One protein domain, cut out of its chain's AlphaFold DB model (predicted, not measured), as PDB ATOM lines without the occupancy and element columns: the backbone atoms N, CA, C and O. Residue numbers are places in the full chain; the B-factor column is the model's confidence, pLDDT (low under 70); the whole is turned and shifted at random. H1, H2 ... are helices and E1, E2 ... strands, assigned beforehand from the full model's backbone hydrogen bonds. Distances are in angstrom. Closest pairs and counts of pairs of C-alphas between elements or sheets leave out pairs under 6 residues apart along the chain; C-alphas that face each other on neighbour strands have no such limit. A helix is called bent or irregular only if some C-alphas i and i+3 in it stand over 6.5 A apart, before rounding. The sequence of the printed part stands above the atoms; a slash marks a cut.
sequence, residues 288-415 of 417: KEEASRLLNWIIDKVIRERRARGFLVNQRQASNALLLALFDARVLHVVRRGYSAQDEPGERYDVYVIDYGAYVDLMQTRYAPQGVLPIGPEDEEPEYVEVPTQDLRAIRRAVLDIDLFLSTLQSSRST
ATOM      1  N   LYS A 288     353.234 291.508 243.528       89.75
ATOM      2  CA  LYS A 288     354.003 290.586 242.678       89.75
ATOM      3  C   LYS A 288     355.413 290.370 243.243       89.75
ATOM      4  O   LYS A 288     356.404 290.791 242.649       89.75
ATOM      5  N   GLU A 289     355.515 289.674 244.376       90.62
ATOM      6  CA  GLU A 289     356.788 289.460 245.094       90.62
ATOM      7  C   GLU A 289     357.904 288.881 244.204       90.62
ATOM      8  O   GLU A 289     359.054 289.315 244.268       90.62
ATOM      9  N   GLU A 290     357.574 287.936 243.321       93.62
ATOM     10  CA  GLU A 290     358.538 287.321 242.400       93.62
ATOM     11  C   GLU A 290     359.091 288.315 241.372       93.62
ATOM     12  O   GLU A 290     360.271 288.242 241.029       93.62
ATOM     13  N   ALA A 291     358.277 289.280 240.930       93.31
ATOM     14  CA  ALA A 291     358.728 290.347 240.043       93.31
ATOM     15  C   ALA A 291     359.673 291.295 240.795       93.31
ATOM     16  O   ALA A 291     360.756 291.599 240.300       93.31
ATOM     17  N   SER A 292     359.344 291.673 242.033       92.75
ATOM     18  CA  SER A 292     360.241 292.475 242.881       92.75
ATOM     19  C   SER A 292     361.574 291.766 243.152       92.75
ATOM     20  O   SER A 292     362.636 292.393 243.141       92.75
ATOM     21  N   ARG A 293     361.559 290.441 243.348       94.62
ATOM     22  CA  ARG A 293     362.787 289.634 243.468       94.62
ATOM     23  C   ARG A 293     363.594 289.624 242.168       94.62
ATOM     24  O   ARG A 293     364.815 289.761 242.233       94.62
ATOM     25  N   LEU A 294     362.930 289.506 241.015       95.50
ATOM     26  CA  LEU A 294     363.587 289.586 239.710       95.50
ATOM     27  C   LEU A 294     364.237 290.959 239.503       95.50
ATOM     28  O   LEU A 294     365.392 291.014 239.094       95.50
ATOM     29  N   LEU A 295     363.553 292.057 239.841       95.25
ATOM     30  CA  LEU A 295     364.102 293.412 239.726       95.25
ATOM     31  C   LEU A 295     365.390 293.582 240.537       95.25
ATOM     32  O   LEU A 295     366.390 294.067 240.015       95.25
ATOM     33  N   ASN A 296     365.388 293.140 241.796       94.06
ATOM     34  CA  ASN A 296     366.579 293.202 242.645       94.06
ATOM     35  C   ASN A 296     367.730 292.364 242.074       94.06
ATOM     36  O   ASN A 296     368.871 292.823 242.029       94.06
ATOM     37  N   TRP A 297     367.426 291.166 241.568       96.00
ATOM     38  CA  TRP A 297     368.417 290.321 240.908       96.00
ATOM     39  C   TRP A 297     368.991 290.973 239.640       96.00
ATOM     40  O   TRP A 297     370.206 290.956 239.440       96.00
ATOM     41  N   ILE A 298     368.148 291.614 238.822       96.19
ATOM     42  CA  ILE A 298     368.573 292.393 237.649       96.19
ATOM     43  C   ILE A 298     369.504 293.535 238.079       96.19
ATOM     44  O   ILE A 298     370.573 293.694 237.494       96.19
ATOM     45  N   ILE A 299     369.149 294.305 239.113       94.31
ATOM     46  CA  ILE A 299     369.983 295.404 239.628       94.31
ATOM     47  C   ILE A 299     371.359 294.886 240.062       94.31
ATOM     48  O   ILE A 299     372.385 295.484 239.723       94.31
ATOM     49  N   ASP A 300     371.412 293.759 240.768       94.31
ATOM     50  CA  ASP A 300     372.679 293.178 241.206       94.31
ATOM     51  C   ASP A 300     373.531 292.715 240.013       94.31
ATOM     52  O   ASP A 300     374.704 293.090 239.906       94.31
ATOM     53  N   LYS A 301     372.941 291.980 239.063       94.94
ATOM     54  CA  LYS A 301     373.654 291.453 237.889       94.94
ATOM     55  C   LYS A 301     374.085 292.523 236.898       94.94
ATOM     56  O   LYS A 301     375.183 292.455 236.353       94.94
ATOM     57  N   VAL A 302     373.240 293.506 236.642       94.75
ATOM     58  CA  VAL A 302     373.474 294.492 235.586       94.75
ATOM     59  C   VAL A 302     374.220 295.701 236.136       94.75
ATOM     60  O   VAL A 302     375.219 296.128 235.556       94.75
ATOM     61  N   ILE A 303     373.812 296.214 237.296       93.38
ATOM     62  CA  ILE A 303     374.397 297.439 237.843       93.38
ATOM     63  C   ILE A 303     375.599 297.129 238.725       93.38
ATOM     64  O   ILE A 303     376.684 297.659 238.493       93.38
ATOM     65  N   ARG A 304     375.452 296.266 239.736       92.12
ATOM     66  CA  ARG A 304     376.550 296.051 240.697       92.12
ATOM     67  C   ARG A 304     377.707 295.260 240.099       92.12
ATOM     68  O   ARG A 304     378.858 295.629 240.338       92.12
ATOM     69  N   GLU A 305     377.412 294.200 239.349       92.62
ATOM     70  CA  GLU A 305     378.439 293.339 238.747       92.62
ATOM     71  C   GLU A 305     378.999 293.936 237.451       92.62
ATOM     72  O   GLU A 305     380.217 293.999 237.284       92.62
ATOM     73  N   ARG A 306     378.132 294.412 236.547       91.62
ATOM     74  CA  ARG A 306     378.547 294.853 235.203       91.62
ATOM     75  C   ARG A 306     378.701 296.369 235.050       91.62
ATOM     76  O   ARG A 306     379.154 296.799 233.997       91.62
ATOM     77  N   ARG A 307     378.333 297.173 236.060       92.56
ATOM     78  CA  ARG A 307     378.318 298.658 236.015       92.56
ATOM     79  C   ARG A 307     377.617 299.214 234.776       92.56
ATOM     80  O   ARG A 307     377.983 300.262 234.246       92.56
ATOM     81  N   ALA A 308     376.592 298.506 234.336       92.56
ATOM     82  CA  ALA A 308     375.744 298.865 233.222       92.56
ATOM     83  C   ALA A 308     374.355 299.227 233.744       92.56
ATOM     84  O   ALA A 308     374.015 298.923 234.885       92.56
ATOM     85  N   ARG A 309     373.539 299.876 232.920       91.81
ATOM     86  CA  ARG A 309     372.114 300.120 233.229       91.81
ATOM     87  C   ARG A 309     371.165 299.402 232.279       91.81
ATOM     88  O   ARG A 309     369.960 299.448 232.489       91.81
ATOM     89  N   GLY A 310     371.694 298.754 231.247       91.62
ATOM     90  CA  GLY A 310     370.938 297.949 230.304       91.62
ATOM     91  C   GLY A 310     371.510 296.549 230.134       91.62
ATOM     92  O   GLY A 310     372.640 296.249 230.528       91.62
ATOM     93  N   PHE A 311     370.692 295.682 229.558       92.69
ATOM     94  CA  PHE A 311     370.985 294.272 229.340       92.69
ATOM     95  C   PHE A 311     370.193 293.743 228.144       92.69
ATOM     96  O   PHE A 311     369.220 294.358 227.707       92.69
ATOM     97  N   LEU A 312     370.621 292.602 227.607       90.56
ATOM     98  CA  LEU A 312     369.918 291.917 226.529       90.56
ATOM     99  C   LEU A 312     369.135 290.726 227.066       90.56
ATOM    100  O   LEU A 312     369.670 289.928 227.836       90.56
ATOM    101  N   VAL A 313     367.906 290.572 226.591       91.31
ATOM    102  CA  VAL A 313     367.075 289.387 226.824       91.31
ATOM    103  C   VAL A 313     366.783 288.741 225.481       91.31
ATOM    104  O   VAL A 313     366.498 289.438 224.508       91.31
ATOM    105  N   ASN A 314     366.868 287.414 225.404       90.62
ATOM    106  CA  ASN A 314     366.482 286.699 224.193       90.62
ATOM    107  C   ASN A 314     364.967 286.857 223.960       90.62
ATOM    108  O   ASN A 314     364.176 286.690 224.888       90.62
ATOM    109  N   GLN A 315     364.537 287.132 222.727       88.81
ATOM    110  CA  GLN A 315     363.121 287.334 222.389       88.81
ATOM    111  C   GLN A 315     362.226 286.145 222.763       88.81
ATOM    112  O   GLN A 315     361.048 286.333 223.058       88.81
ATOM    113  N   ARG A 316     362.777 284.929 222.839       88.81
ATOM    114  CA  ARG A 316     362.061 283.744 223.342       88.81
ATOM    115  C   ARG A 316     361.594 283.894 224.790       88.81
ATOM    116  O   ARG A 316     360.606 283.280 225.175       88.81
ATOM    117  N   GLN A 317     362.300 284.697 225.581       87.81
ATOM    118  CA  GLN A 317     361.988 284.989 226.978       87.81
ATOM    119  C   GLN A 317     361.211 286.309 227.138       87.81
ATOM    120  O   GLN A 317     360.755 286.600 228.241       87.81
ATOM    121  N   ALA A 318     361.007 287.098 226.074       80.88
ATOM    122  CA  ALA A 318     360.355 288.412 226.163       80.88
ATOM    123  C   ALA A 318     358.896 288.335 226.652       80.88
ATOM    124  O   ALA A 318     358.427 289.238 227.338       80.88
ATOM    125  N   SER A 319     358.195 287.228 226.375       83.12
ATOM    126  CA  SER A 319     356.832 286.977 226.863       83.12
ATOM    127  C   SER A 319     356.776 286.428 228.297       83.12
ATOM    128  O   SER A 319     355.720 285.977 228.746       83.12
ATOM    129  N   ASN A 320     357.899 286.393 229.022       90.56
ATOM    130  CA  ASN A 320     357.926 285.946 230.411       90.56
ATOM    131  C   ASN A 320     357.084 286.884 231.293       90.56
ATOM    132  O   ASN A 320     357.308 288.093 231.324       90.56
ATOM    133  N   ALA A 321     356.152 286.318 232.063       90.44
ATOM    134  CA  ALA A 321     355.207 287.086 232.874       90.44
ATOM    135  C   ALA A 321     355.873 288.024 233.900       90.44
ATOM    136  O   ALA A 321     355.323 289.084 234.198       90.44
ATOM    137  N   LEU A 322     357.048 287.668 234.434       93.38
ATOM    138  CA  LEU A 322     357.780 288.531 235.363       93.38
ATOM    139  C   LEU A 322     358.416 289.718 234.637       93.38
ATOM    140  O   LEU A 322     358.327 290.835 235.134       93.38
ATOM    141  N   LEU A 323     359.000 289.507 233.454       91.88
ATOM    142  CA  LEU A 323     359.531 290.607 232.641       91.88
ATOM    143  C   LEU A 323     358.426 291.560 232.188       91.88
ATOM    144  O   LEU A 323     358.584 292.772 232.315       91.88
ATOM    145  N   LEU A 324     357.293 291.017 231.736       89.50
ATOM    146  CA  LEU A 324     356.120 291.817 231.383       89.50
ATOM    147  C   LEU A 324     355.614 292.617 232.587       89.50
ATOM    148  O   LEU A 324     355.363 293.807 232.459       89.50
ATOM    149  N   ALA A 325     355.568 292.017 233.781       91.38
ATOM    150  CA  ALA A 325     355.179 292.732 234.994       91.38
ATOM    151  C   ALA A 325     356.120 293.901 235.339       91.38
ATOM    152  O   ALA A 325     355.644 294.935 235.805       91.38
ATOM    153  N   LEU A 326     357.430 293.746 235.124       93.31
ATOM    154  CA  LEU A 326     358.409 294.818 235.327       93.31
ATOM    155  C   LEU A 326     358.282 295.928 234.271       93.31
ATOM    156  O   LEU A 326     358.399 297.110 234.601       93.31
ATOM    157  N   PHE A 327     358.009 295.560 233.021       89.38
ATOM    158  CA  PHE A 327     357.745 296.510 231.943       89.38
ATOM    159  C   PHE A 327     356.445 297.296 232.185       89.38
ATOM    160  O   PHE A 327     356.450 298.522 232.144       89.38
ATOM    161  N   ASP A 328     355.353 296.614 232.547       86.25
ATOM    162  CA  ASP A 328     354.058 297.230 232.871       86.25
ATOM    163  C   ASP A 328     354.158 298.195 234.063       86.25
ATOM    164  O   ASP A 328     353.543 299.262 234.072       86.25
ATOM    165  N   ALA A 329     354.967 297.845 235.069       89.38
ATOM    166  CA  ALA A 329     355.259 298.720 236.205       89.38
ATOM    167  C   ALA A 329     356.184 299.899 235.841       89.38
ATOM    168  O   ALA A 329     356.454 300.751 236.689       89.38
ATOM    169  N   ARG A 330     356.656 299.968 234.586       89.06
ATOM    170  CA  ARG A 330     357.577 300.984 234.052       89.06
ATOM    171  C   ARG A 330     358.904 301.051 234.807       89.06
ATOM    172  O   ARG A 330     359.501 302.123 234.885       89.06
ATOM    173  N   VAL A 331     359.341 299.928 235.386       92.06
ATOM    174  CA  VAL A 331     360.652 299.804 236.055       92.06
ATOM    175  C   VAL A 331     361.733 299.237 235.128       92.06
ATOM    176  O   VAL A 331     362.919 299.287 235.455       92.06
ATOM    177  N   LEU A 332     361.323 298.701 233.977       91.19
ATOM    178  CA  LEU A 332     362.175 298.340 232.851       91.19
ATOM    179  C   LEU A 332     361.605 298.957 231.574       91.19
ATOM    180  O   LEU A 332     360.390 298.953 231.380       91.19
ATOM    181  N   HIS A 333     362.485 299.385 230.675       87.00
ATOM    182  CA  HIS A 333     362.126 299.981 229.387       87.00
ATOM    183  C   HIS A 333     362.814 299.238 228.251       87.00
ATOM    184  O   HIS A 333     363.990 298.895 228.366       87.00
ATOM    185  N   VAL A 334     362.110 299.007 227.144       84.75
ATOM    186  CA  VAL A 334     362.707 298.438 225.928       84.75
ATOM    187  C   VAL A 334     363.164 299.589 225.048       84.75
ATOM    188  O   VAL A 334     362.341 300.356 224.563       84.75
ATOM    189  N   VAL A 335     364.472 299.697 224.832       80.31
ATOM    190  CA  VAL A 335     365.051 300.777 224.012       80.31
ATOM    191  C   VAL A 335     365.355 300.332 222.589       80.31
ATOM    192  O   VAL A 335     365.520 301.164 221.708       80.31
ATOM    193  N   ARG A 336     365.454 299.019 222.346       79.62
ATOM    194  CA  ARG A 336     365.669 298.477 221.002       79.62
ATOM    195  C   ARG A 336     365.248 297.022 220.907       79.62
ATOM    196  O   ARG A 336     365.496 296.252 221.832       79.62
ATOM    197  N   ARG A 337     364.706 296.628 219.754       81.81
ATOM    198  CA  ARG A 337     364.308 295.242 219.480       81.81
ATOM    199  C   ARG A 337     365.086 294.573 218.362       81.81
ATOM    200  O   ARG A 337     365.659 295.235 217.495       81.81
ATOM    201  N   GLY A 338     365.046 293.243 218.368       78.19
ATOM    202  CA  GLY A 338     365.443 292.420 217.223       78.19
ATOM    203  C   GLY A 338     366.939 292.450 216.928       78.19
ATOM    204  O   GLY A 338     367.350 292.304 215.775       78.19
ATOM    205  N   TYR A 339     367.761 292.644 217.955       78.19
ATOM    206  CA  TYR A 339     369.209 292.633 217.839       78.19
ATOM    207  C   TYR A 339     369.718 291.223 217.508       78.19
ATOM    208  O   TYR A 339     369.387 290.267 218.205       78.19
ATOM    209  N   SER A 340     370.520 291.073 216.451       72.38
ATOM    210  CA  SER A 340     371.130 289.785 216.096       72.38
ATOM    211  C   SER A 340     372.453 289.614 216.826       72.38
ATOM    212  O   SER A 340     373.352 290.432 216.655       72.38
ATOM    213  N   ALA A 341     372.619 288.510 217.547       65.94
ATOM    214  CA  ALA A 341     373.952 288.063 217.926       65.94
ATOM    215  C   ALA A 341     374.689 287.575 216.671       65.94
ATOM    216  O   ALA A 341     374.108 286.841 215.869       65.94
ATOM    217  N   GLN A 342     375.953 287.963 216.484       62.38
ATOM    218  CA  GLN A 342     376.783 287.367 215.431       62.38
ATOM    219  C   GLN A 342     377.202 285.931 215.798       62.38
ATOM    220  O   GLN A 342     377.349 285.085 214.919       62.38
ATOM    221  N   ASP A 343     377.332 285.664 217.099       64.56
ATOM    222  CA  ASP A 343     377.783 284.385 217.656       64.56
ATOM    223  C   ASP A 343     376.685 283.311 217.713       64.56
ATOM    224  O   ASP A 343     376.995 282.122 217.719       64.56
ATOM    225  N   GLU A 344     375.410 283.716 217.724       70.38
ATOM    226  CA  GLU A 344     374.250 282.817 217.758       70.38
ATOM    227  C   GLU A 344     373.310 283.121 216.577       70.38
ATOM    228  O   GLU A 344     372.330 283.864 216.711       70.38
ATOM    229  N   PRO A 345     373.615 282.591 215.375       70.12
ATOM    230  CA  PRO A 345     372.811 282.832 214.187       70.12
ATOM    231  C   PRO A 345     371.356 282.394 214.383       70.12
ATOM    232  O   PRO A 345     371.078 281.250 214.729       70.12
ATOM    233  N   GLY A 346     370.422 283.302 214.101       77.25
ATOM    234  CA  GLY A 346     368.983 283.054 214.231       77.25
ATOM    235  C   GLY A 346     368.391 283.469 215.578       77.25
ATOM    236  O   GLY A 346     367.173 283.612 215.667       77.25
ATOM    237  N   GLU A 347     369.222 283.752 216.582       84.25
ATOM    238  CA  GLU A 347     368.753 284.344 217.831       84.25
ATOM    239  C   GLU A 347     368.555 285.856 217.682       84.25
ATOM    240  O   GLU A 347     369.227 286.559 216.905       84.25
ATOM    241  N   ARG A 348     367.572 286.359 218.421       86.88
ATOM    242  CA  ARG A 348     367.210 287.770 218.464       86.88
ATOM    243  C   ARG A 348     367.088 288.198 219.910       86.88
ATOM    244  O   ARG A 348     366.524 287.475 220.726       86.88
ATOM    245  N   TYR A 349     367.599 289.383 220.198       87.62
ATOM    246  CA  TYR A 349     367.620 289.947 221.533       87.62
ATOM    247  C   TYR A 349     366.979 291.325 221.549       87.62
ATOM    248  O   TYR A 349     367.160 292.122 220.627       87.62
ATOM    249  N   ASP A 350     366.283 291.611 222.637       87.75
ATOM    250  CA  ASP A 350     365.767 292.937 222.934       87.75
ATOM    251  C   ASP A 350     366.632 293.582 224.017       87.75
ATOM    252  O   ASP A 350     367.120 292.915 224.934       87.75
ATOM    253  N   VAL A 351     366.862 294.885 223.876       87.44
ATOM    254  CA  VAL A 351     367.667 295.684 224.798       87.44
ATOM    255  C   VAL A 351     366.737 296.336 225.806       87.44
ATOM    256  O   VAL A 351     365.927 297.196 225.453       87.44
ATOM    257  N   TYR A 352     366.903 295.942 227.063       89.69
ATOM    258  CA  TYR A 352     366.201 296.510 228.201       89.69
ATOM    259  C   TYR A 352     367.109 297.479 228.954       89.69
ATOM    260  O   TYR A 352     368.317 297.260 229.055       89.69
ATOM    261  N   VAL A 353     366.522 298.534 229.513       90.69
ATOM    262  CA  VAL A 353     367.172 299.490 230.413       90.69
ATOM    263  C   VAL A 353     366.392 299.538 231.719       90.69
ATOM    264  O   VAL A 353     365.164 299.511 231.724       90.69
ATOM    265  N   ILE A 354     367.124 299.560 232.827       93.44
ATOM    266  CA  ILE A 354     366.572 299.674 234.173       93.44
ATOM    267  C   ILE A 354     366.166 301.123 234.411       93.44
ATOM    268  O   ILE A 354     366.934 302.022 234.069       93.44
ATOM    269  N   ASP A 355     365.010 301.329 235.036       92.75
ATOM    270  CA  ASP A 355     364.521 302.660 235.375       92.75
ATOM    271  C   ASP A 355     365.522 303.456 236.222       92.75
ATOM    272  O   ASP A 355     366.088 302.956 237.202       92.75
ATOM    273  N   TYR A 356     365.724 304.721 235.857       92.25
ATOM    274  CA  TYR A 356     366.653 305.635 236.518       92.25
ATOM    275  C   TYR A 356     366.459 305.707 238.038       92.25
ATOM    276  O   TYR A 356     367.432 305.698 238.801       92.25
ATOM    277  N   GLY A 357     365.211 305.763 238.502       92.38
ATOM    278  CA  GLY A 357     364.891 305.854 239.921       92.38
ATOM    279  C   GLY A 357     365.266 304.599 240.717       92.38
ATOM    280  O   GLY A 357     365.520 304.720 241.916       92.38
ATOM    281  N   ALA A 358     365.404 303.439 240.065       92.69
ATOM    282  CA  ALA A 358     365.833 302.191 240.700       92.69
ATOM    283  C   ALA A 358     367.319 302.202 241.106       92.69
ATOM    284  O   ALA A 358     367.724 301.486 242.022       92.69
ATOM    285  N   TYR A 359     368.148 303.008 240.430       93.06
ATOM    286  CA  TYR A 359     369.602 303.026 240.642       93.06
ATOM    287  C   TYR A 359     370.189 304.399 240.943       93.06
ATOM    288  O   TYR A 359     371.403 304.517 241.117       93.06
ATOM    289  N   VAL A 360     369.368 305.442 241.043       92.62
ATOM    290  CA  VAL A 360     369.831 306.813 241.291       92.62
ATOM    291  C   VAL A 360     370.738 306.937 242.524       92.62
ATOM    292  O   VAL A 360     371.713 307.687 242.494       92.62
ATOM    293  N   ASP A 361     370.501 306.148 243.576       89.38
ATOM    294  CA  ASP A 361     371.360 306.121 244.771       89.38
ATOM    295  C   ASP A 361     372.759 305.555 244.497       89.38
ATOM    296  O   ASP A 361     373.727 305.893 245.181       89.38
ATOM    297  N   LEU A 362     372.893 304.701 243.481       90.69
ATOM    298  CA  LEU A 362     374.164 304.099 243.090       90.69
ATOM    299  C   LEU A 362     375.047 305.082 242.313       90.69
ATOM    300  O   LEU A 362     376.262 304.883 242.288       90.69
ATOM    301  N   MET A 363     374.485 306.170 241.768       87.81
ATOM    302  CA  MET A 363     375.204 307.187 240.980       87.81
ATOM    303  C   MET A 363     376.319 307.905 241.756       87.81
ATOM    304  O   MET A 363     377.200 308.503 241.143       87.81
ATOM    305  N   GLN A 364     376.286 307.877 243.091       87.25
ATOM    306  CA  GLN A 364     377.326 308.457 243.954       87.25
ATOM    307  C   GLN A 364     378.250 307.398 244.577       87.25
ATOM    308  O   GLN A 364     379.059 307.704 245.450       87.25
ATOM    309  N   THR A 365     378.136 306.140 244.149       91.25
ATOM    310  CA  THR A 365     378.895 305.010 244.694       91.25
ATOM    311  C   THR A 365     379.874 304.450 243.662       91.25
ATOM    312  O   THR A 365     379.835 304.797 242.484       91.25
ATOM    313  N   ARG A 366     380.711 303.491 244.075       90.75
ATOM    314  CA  ARG A 366     381.585 302.732 243.159       90.75
ATOM    315  C   ARG A 366     380.836 301.900 242.102       90.75
ATOM    316  O   ARG A 366     381.482 301.353 241.214       90.75
ATOM    317  N   TYR A 367     379.519 301.749 242.246       91.62
ATOM    318  CA  TYR A 367     378.651 300.993 241.340       91.62
ATOM    319  C   TYR A 367     377.892 301.888 240.355       91.62
ATOM    320  O   TYR A 367     376.989 301.399 239.684       91.62
ATOM    321  N   ALA A 368     378.209 303.186 240.286       91.25
ATOM    322  CA  ALA A 368     377.591 304.086 239.321       91.25
ATOM    323  C   ALA A 368     377.714 303.501 237.896       91.25
ATOM    324  O   ALA A 368     378.838 303.186 237.482       91.25
ATOM    325  N   PRO A 369     376.596 303.337 237.157       90.94
ATOM    326  CA  PRO A 369     376.638 302.852 235.785       90.94
ATOM    327  C   PRO A 369     377.550 303.708 234.901       90.94
ATOM    328  O   PRO A 369     377.486 304.937 234.947       90.94
ATOM    329  N   GLN A 370     378.370 303.057 234.079       89.81
ATOM    330  CA  GLN A 370     379.322 303.708 233.173       89.81
ATOM    331  C   GLN A 370     378.771 303.860 231.743       89.81
ATOM    332  O   GLN A 370     379.256 304.697 230.988       89.81
ATOM    333  N   GLY A 371     377.705 303.129 231.397       86.75
ATOM    334  CA  GLY A 371     376.911 303.300 230.175       86.75
ATOM    335  C   GLY A 371     375.763 302.289 230.098       86.75
ATOM    336  O   GLY A 371     375.485 301.602 231.085       86.75
ATOM    337  N   VAL A 372     375.053 302.221 228.964       86.12
ATOM    338  CA  VAL A 372     373.898 301.313 228.805       86.12
ATOM    339  C   VAL A 372     374.342 299.860 228.738       86.12
ATOM    340  O   VAL A 372     373.952 299.104 229.622       86.12
ATOM    341  N   LEU A 373     375.166 299.474 227.762       86.81
ATOM    342  CA  LEU A 373     375.635 298.092 227.621       86.81
ATOM    343  C   LEU A 373     377.153 297.984 227.779       86.81
ATOM    344  O   LEU A 373     377.867 298.797 227.190       86.81
ATOM    345  N   PRO A 374     377.646 296.968 228.507       86.12
ATOM    346  CA  PRO A 374     379.050 296.601 228.514       86.12
ATOM    347  C   PRO A 374     379.358 295.740 227.281       86.12
ATOM    348  O   PRO A 374     378.672 294.751 227.014       86.12
ATOM    349  N   ILE A 375     380.399 296.101 226.543       82.88
ATOM    350  CA  ILE A 375     380.908 295.373 225.380       82.88
ATOM    351  C   ILE A 375     382.391 295.038 225.578       82.88
ATOM    352  O   ILE A 375     383.060 295.578 226.459       82.88
ATOM    353  N   GLY A 376     382.894 294.132 224.746       76.12
ATOM    354  CA  GLY A 376     384.265 293.629 224.799       76.12
ATOM    355  C   GLY A 376     384.362 292.215 225.389       76.12
ATOM    356  O   GLY A 376     383.362 291.675 225.880       76.12
ATOM    357  N   PRO A 377     385.543 291.580 225.304       72.94
ATOM    358  CA  PRO A 377     385.780 290.243 225.848       72.94
ATOM    359  C   PRO A 377     385.492 290.172 227.357       72.94
ATOM    360  O   PRO A 377     385.618 291.166 228.074       72.94
ATOM    361  N   GLU A 378     385.117 288.996 227.867       73.88
ATOM    362  CA  GLU A 378     384.879 288.811 229.312       73.88
ATOM    363  C   GLU A 378     386.164 288.958 230.141       73.88
ATOM    364  O   GLU A 378     386.106 289.444 231.271       73.88
ATOM    365  N   ASP A 379     387.309 288.618 229.545       77.50
ATOM    366  CA  ASP A 379     388.631 288.645 230.180       77.50
ATOM    367  C   ASP A 379     389.293 290.040 230.190       77.50
ATOM    368  O   ASP A 379     390.366 290.211 230.770       77.50
ATOM    369  N   GLU A 380     388.670 291.044 229.569       82.12
ATOM    370  CA  GLU A 380     389.197 292.411 229.455       82.12
ATOM    371  C   GLU A 380     388.321 293.436 230.196       82.12
ATOM    372  O   GLU A 380     387.204 293.145 230.650       82.12
ATOM    373  N   GLU A 381     388.842 294.660 230.352       83.06
ATOM    374  CA  GLU A 381     388.043 295.770 230.872       83.06
ATOM    375  C   GLU A 381     386.896 296.090 229.898       83.06
ATOM    376  O   GLU A 381     387.129 296.210 228.695       83.06
ATOM    377  N   PRO A 382     385.651 296.217 230.390       83.62
ATOM    378  CA  PRO A 382     384.509 296.471 229.526       83.62
ATOM    379  C   PRO A 382     384.533 297.901 228.982       83.62
ATOM    380  O   PRO A 382     384.713 298.865 229.729       83.62
ATOM    381  N   GLU A 383     384.239 298.038 227.694       85.75
ATOM    382  CA  GLU A 383     383.846 299.312 227.094       85.75
ATOM    383  C   GLU A 383     382.326 299.484 227.217       85.75
ATOM    384  O   GLU A 383     381.586 298.502 227.258       85.75
ATOM    385  N   TYR A 384     381.832 300.723 227.273       85.19
ATOM    386  CA  TYR A 384     380.399 300.986 227.433       85.19
ATOM    387  C   TYR A 384     379.835 301.770 226.257       85.19
ATOM    388  O   TYR A 384     380.413 302.768 225.825       85.19
ATOM    389  N   VAL A 385     378.664 301.346 225.784       80.56
ATOM    390  CA  VAL A 385     377.936 301.996 224.685       80.56
ATOM    391  C   VAL A 385     376.523 302.385 225.113       80.56
ATOM    392  O   VAL A 385     375.901 301.689 225.915       80.56
ATOM    393  N   GLU A 386     376.020 303.505 224.584       74.56
ATOM    394  CA  GLU A 386     374.659 304.001 224.860       74.56
ATOM    395  C   GLU A 386     373.606 303.285 224.007       74.56
ATOM    396  O   GLU A 386     372.561 302.883 224.506       74.56
ATOM    397  N   VAL A 387     373.903 303.071 222.722       64.50
ATOM    398  CA  VAL A 387     373.053 302.326 221.789       64.50
ATOM    399  C   VAL A 387     373.953 301.415 220.955       64.50
ATOM    400  O   VAL A 387     374.910 301.908 220.355       64.50
ATOM    401  N   PRO A 388     373.679 300.101 220.885       57.53
ATOM    402  CA  PRO A 388     374.410 299.190 220.013       57.53
ATOM    403  C   PRO A 388     374.473 299.699 218.577       57.53
ATOM    404  O   PRO A 388     373.440 299.980 217.973       57.53
ATOM    405  N   THR A 389     375.641 299.744 217.949       58.38
ATOM    406  CA  THR A 389     375.671 299.718 216.481       58.38
ATOM    407  C   THR A 389     375.190 298.337 216.006       58.38
ATOM    408  O   THR A 389     375.094 297.393 216.792       58.38
ATOM    409  N   GLN A 390     374.809 298.198 214.730       55.56
ATOM    410  CA  GLN A 390     374.290 296.928 214.184       55.56
ATOM    411  C   GLN A 390     375.256 295.734 214.332       55.56
ATOM    412  O   GLN A 390     374.833 294.604 214.125       55.56
ATOM    413  N   ASP A 391     376.512 295.972 214.710       52.56
ATOM    414  CA  ASP A 391     377.574 294.975 214.758       52.56
ATOM    415  C   ASP A 391     378.295 295.042 216.118       52.56
ATOM    416  O   ASP A 391     379.201 295.848 216.321       52.56
ATOM    417  N   LEU A 392     377.852 294.237 217.087       54.78
ATOM    418  CA  LEU A 392     378.530 294.032 218.367       54.78
ATOM    419  C   LEU A 392     378.965 292.572 218.432       54.78
ATOM    420  O   LEU A 392     378.180 291.667 218.714       54.78
ATOM    421  N   ARG A 393     380.266 292.358 218.255       52.97
ATOM    422  CA  ARG A 393     380.940 291.059 218.414       52.97
ATOM    423  C   ARG A 393     381.067 290.596 219.871       52.97
ATOM    424  O   ARG A 393     381.800 289.660 220.152       52.97
ATOM    425  N   ALA A 394     380.395 291.257 220.814       58.81
ATOM    426  CA  ALA A 394     380.614 291.044 222.240       58.81
ATOM    427  C   ALA A 394     379.374 291.361 223.093       58.81
ATOM    428  O   ALA A 394     379.456 292.098 224.071       58.81
ATOM    429  N   ILE A 395     378.207 290.822 222.728       67.19
ATOM    430  CA  ILE A 395     376.984 291.010 223.529       67.19
ATOM    431  C   ILE A 395     376.863 290.047 224.713       67.19
ATOM    432  O   ILE A 395     376.037 290.290 225.585       67.19
ATOM    433  N   ARG A 396     377.660 288.968 224.777       73.69
ATOM    434  CA  ARG A 396     377.504 287.905 225.794       73.69
ATOM    435  C   ARG A 396     377.558 288.453 227.217       73.69
ATOM    436  O   ARG A 396     376.690 288.144 228.026       73.69
ATOM    437  N   ARG A 397     378.490 289.379 227.471       81.25
ATOM    438  CA  ARG A 397     378.639 290.073 228.759       81.25
ATOM    439  C   ARG A 397     377.394 290.863 229.168       81.25
ATOM    440  O   ARG A 397     377.177 291.104 230.352       81.25
ATOM    441  N   ALA A 398     376.583 291.272 228.198       85.38
ATOM    442  CA  ALA A 398     375.375 292.053 228.391       85.38
ATOM    443  C   ALA A 398     374.092 291.199 228.353       85.38
ATOM    444  O   ALA A 398     373.054 291.668 228.824       85.38
ATOM    445  N   VAL A 399     374.148 289.945 227.883       88.00
ATOM    446  CA  VAL A 399     373.018 289.004 227.930       88.00
ATOM    447  C   VAL A 399     372.681 288.669 229.384       88.00
ATOM    448  O   VAL A 399     373.557 288.439 230.225       88.00
ATOM    449  N   LEU A 400     371.392 288.692 229.700       90.50
ATOM    450  CA  LEU A 400     370.847 288.284 230.981       90.50
ATOM    451  C   LEU A 400     369.860 287.143 230.750       90.50
ATOM    452  O   LEU A 400     368.772 287.350 230.219       90.50
ATOM    453  N   ASP A 401     370.259 285.940 231.151       89.94
ATOM    454  CA  ASP A 401     369.411 284.758 231.052       89.94
ATOM    455  C   ASP A 401     368.459 284.684 232.252       89.94
ATOM    456  O   ASP A 401     368.875 284.486 233.398       89.94
ATOM    457  N   ILE A 402     367.166 284.855 231.981       91.06
ATOM    458  CA  ILE A 402     366.112 284.864 232.998       91.06
ATOM    459  C   ILE A 402     365.901 283.472 233.604       91.06
ATOM    460  O   ILE A 402     365.510 283.365 234.771       91.06
ATOM    461  N   ASP A 403     366.215 282.402 232.873       90.38
ATOM    462  CA  ASP A 403     366.036 281.032 233.360       90.38
ATOM    463  C   ASP A 403     366.962 280.726 234.543       90.38
ATOM    464  O   ASP A 403     366.579 279.992 235.463       90.38
ATOM    465  N   LEU A 404     368.128 281.384 234.605       91.19
ATOM    466  CA  LEU A 404     369.000 281.336 235.779       91.19
ATOM    467  C   LEU A 404     368.261 281.805 237.034       91.19
ATOM    468  O   LEU A 404     368.314 281.124 238.056       91.19
ATOM    469  N   PHE A 405     367.520 282.911 236.966       92.38
ATOM    470  CA  PHE A 405     366.720 283.383 238.095       92.38
ATOM    471  C   PHE A 405     365.572 282.418 238.424       92.38
ATOM    472  O   PHE A 405     365.387 282.063 239.591       92.38
ATOM    473  N   LEU A 406     364.839 281.934 237.418       89.81
ATOM    474  CA  LEU A 406     363.718 281.008 237.628       89.81
ATOM    475  C   LEU A 406     364.159 279.709 238.322       89.81
ATOM    476  O   LEU A 406     363.451 279.203 239.198       89.81
ATOM    477  N   SER A 407     365.360 279.212 238.013       89.94
ATOM    478  CA  SER A 407     365.936 278.035 238.680       89.94
ATOM    479  C   SER A 407     366.153 278.246 240.191       89.94
ATOM    480  O   SER A 407     365.951 277.327 240.997       89.94
ATOM    481  N   THR A 408     366.474 279.477 240.613       89.12
ATOM    482  CA  THR A 408     366.622 279.823 242.038       89.12
ATOM    483  C   THR A 408     365.280 279.827 242.772       89.12
ATOM    484  O   THR A 408     365.213 279.422 243.937       89.12
ATOM    485  N   LEU A 409     364.189 280.207 242.092       85.12
ATOM    486  CA  LEU A 409     362.838 280.152 242.657       85.12
ATOM    487  C   LEU A 409     362.396 278.705 242.894       85.12
ATOM    488  O   LEU A 409     361.907 278.383 243.979       85.12
ATOM    489  N   GLN A 410     362.623 277.820 241.920       75.50
ATOM    490  CA  GLN A 410     362.282 276.396 242.030       75.50
ATOM    491  C   GLN A 410     363.036 275.715 243.178       75.50
ATOM    492  O   GLN A 410     362.433 274.999 243.978       75.50
ATOM    493  N   SER A 411     364.329 276.017 243.316       71.75
ATOM    494  CA  SER A 411     365.161 275.493 244.404       71.75
ATOM    495  C   SER A 411     364.631 275.920 245.780       71.75
ATOM    496  O   SER A 411     364.499 275.078 246.666       71.75
ATOM    497  N   SER A 412     364.223 277.191 245.926       62.91
ATOM    498  CA  SER A 412     363.667 277.729 247.180       62.91
ATOM    499  C   SER A 412     362.304 277.142 247.572       62.91
ATOM    500  O   SER A 412     361.999 277.041 248.760       62.91
ATOM    501  N   ARG A 413     361.498 276.703 246.594       61.75
ATOM    502  CA  ARG A 413     360.213 276.029 246.843       61.75
ATOM    503  C   ARG A 413     360.381 274.568 247.276       61.75
ATOM    504  O   ARG A 413     359.506 274.057 247.960       61.75
ATOM    505  N   SER A 414     361.489 273.909 246.924       57.16
ATOM    506  CA  SER A 414     361.764 272.523 247.349       57.16
ATOM    507  C   SER A 414     362.295 272.405 248.786       57.16
ATOM    508  O   SER A 414     362.297 271.318 249.357       57.16
ATOM    509  N   THR A 415     362.738 273.519 249.376       53.41
ATOM    510  CA  THR A 415     363.379 273.570 250.701       53.41
ATOM    511  C   THR A 415     362.469 274.044 251.838       53.41
ATOM    512  O   THR A 415     362.943 274.136 252.966       53.41
TER     513      THR A 415
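AT A GLANCE: This is residues 288 to 415 of the 417 residues of an uncharacterized protein of Streptomyces sp. SID6041 (UniProt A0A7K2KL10). A small three-stranded sheet, E1 E3 E2, has helices H1 and H2 packed on one face, making two layers, and the short hairpin E4 and E5 sits by the edge strand E1. H3 lies near H1, and a long link leads back from E5 to the last helix, H4; residues 410 to 415, of which 410 to 414 belong to H4, stick out. The printed part has 128 residues, with four named helices and five named strands in the order H1 E1 H2 E2 E3 H3 E4 E5 H4; the class is mixed, and both sheets are antiparallel. It is compact, with a radius of gyration of the C-alphas of 14.4 A and spans of 41 by 39 by 28 A.

IN THESE COORDINATES: H1, residues 289 to 305, begins at C-alpha 289 (356.788, 289.460, 245.094) and is 22.9 A long. E1 is residues 310 to 314, and H2 is residues 321 to 328. E2, residues 332 to 340, is 20.8 A long and bends by 62 degrees at residue 335. E3, residues 348 to 354, is 19.7 A long. H3, residues 356 to 364, is irregular: C-alphas 358 and 361 are 7.9 A apart. E4 is residues 373 to 375 and E5 residues 383 to 385. H4, residues 402 to 414, is 19.4 A long and ends at C-alpha 414 (361.764, 272.523, 247.349).

HOW THE PARTS SIT: E3 is the inner strand. It is antiparallel to E1, with N 311 and O 352 2.9 A apart, and forms a hairpin with E2, with N 333 and O 353 2.9 A apart. E1, H2 and E2 form a split strand-helix-strand unit, two strands running the same way with E3 between them, and its crossover is right-handed. H2 is on the sheet at a height of 9.8 A. H1, also on it, touches H2 with residues 290 to 295 alone, about perpendicular at 77 degrees; the closest C-alphas, of Ala 291 and Leu 322, are 5.1 A apart. H1 and H4 are close but not clearly touching, with the C-alphas of Leu 294 and Phe 405 7.1 A apart. In the hairpin E4 and E5, N 375 and O 383 are 2.8 A apart. The closest C-alphas of E1 and E4, those of Gly 310 and Leu 373, are 5.4 A apart. Every O i to N i+4 pair is within hydrogen-bond range in H2, against 12 of 13 in H1, 8 of 9 in H4 and 1 of 5 in H3, where 3 of 6 O i to N i+3 pairs are.

THE WHOLE: The two C-alphas farthest apart, those of Thr 389 and Thr 415, are 44.8 A apart. The printed part has no cut, and the link from E5 to H4, 16 residues, is long. The pLDDT is under 70 at residues 341 to 343, 387 to 395 and 412 to 415.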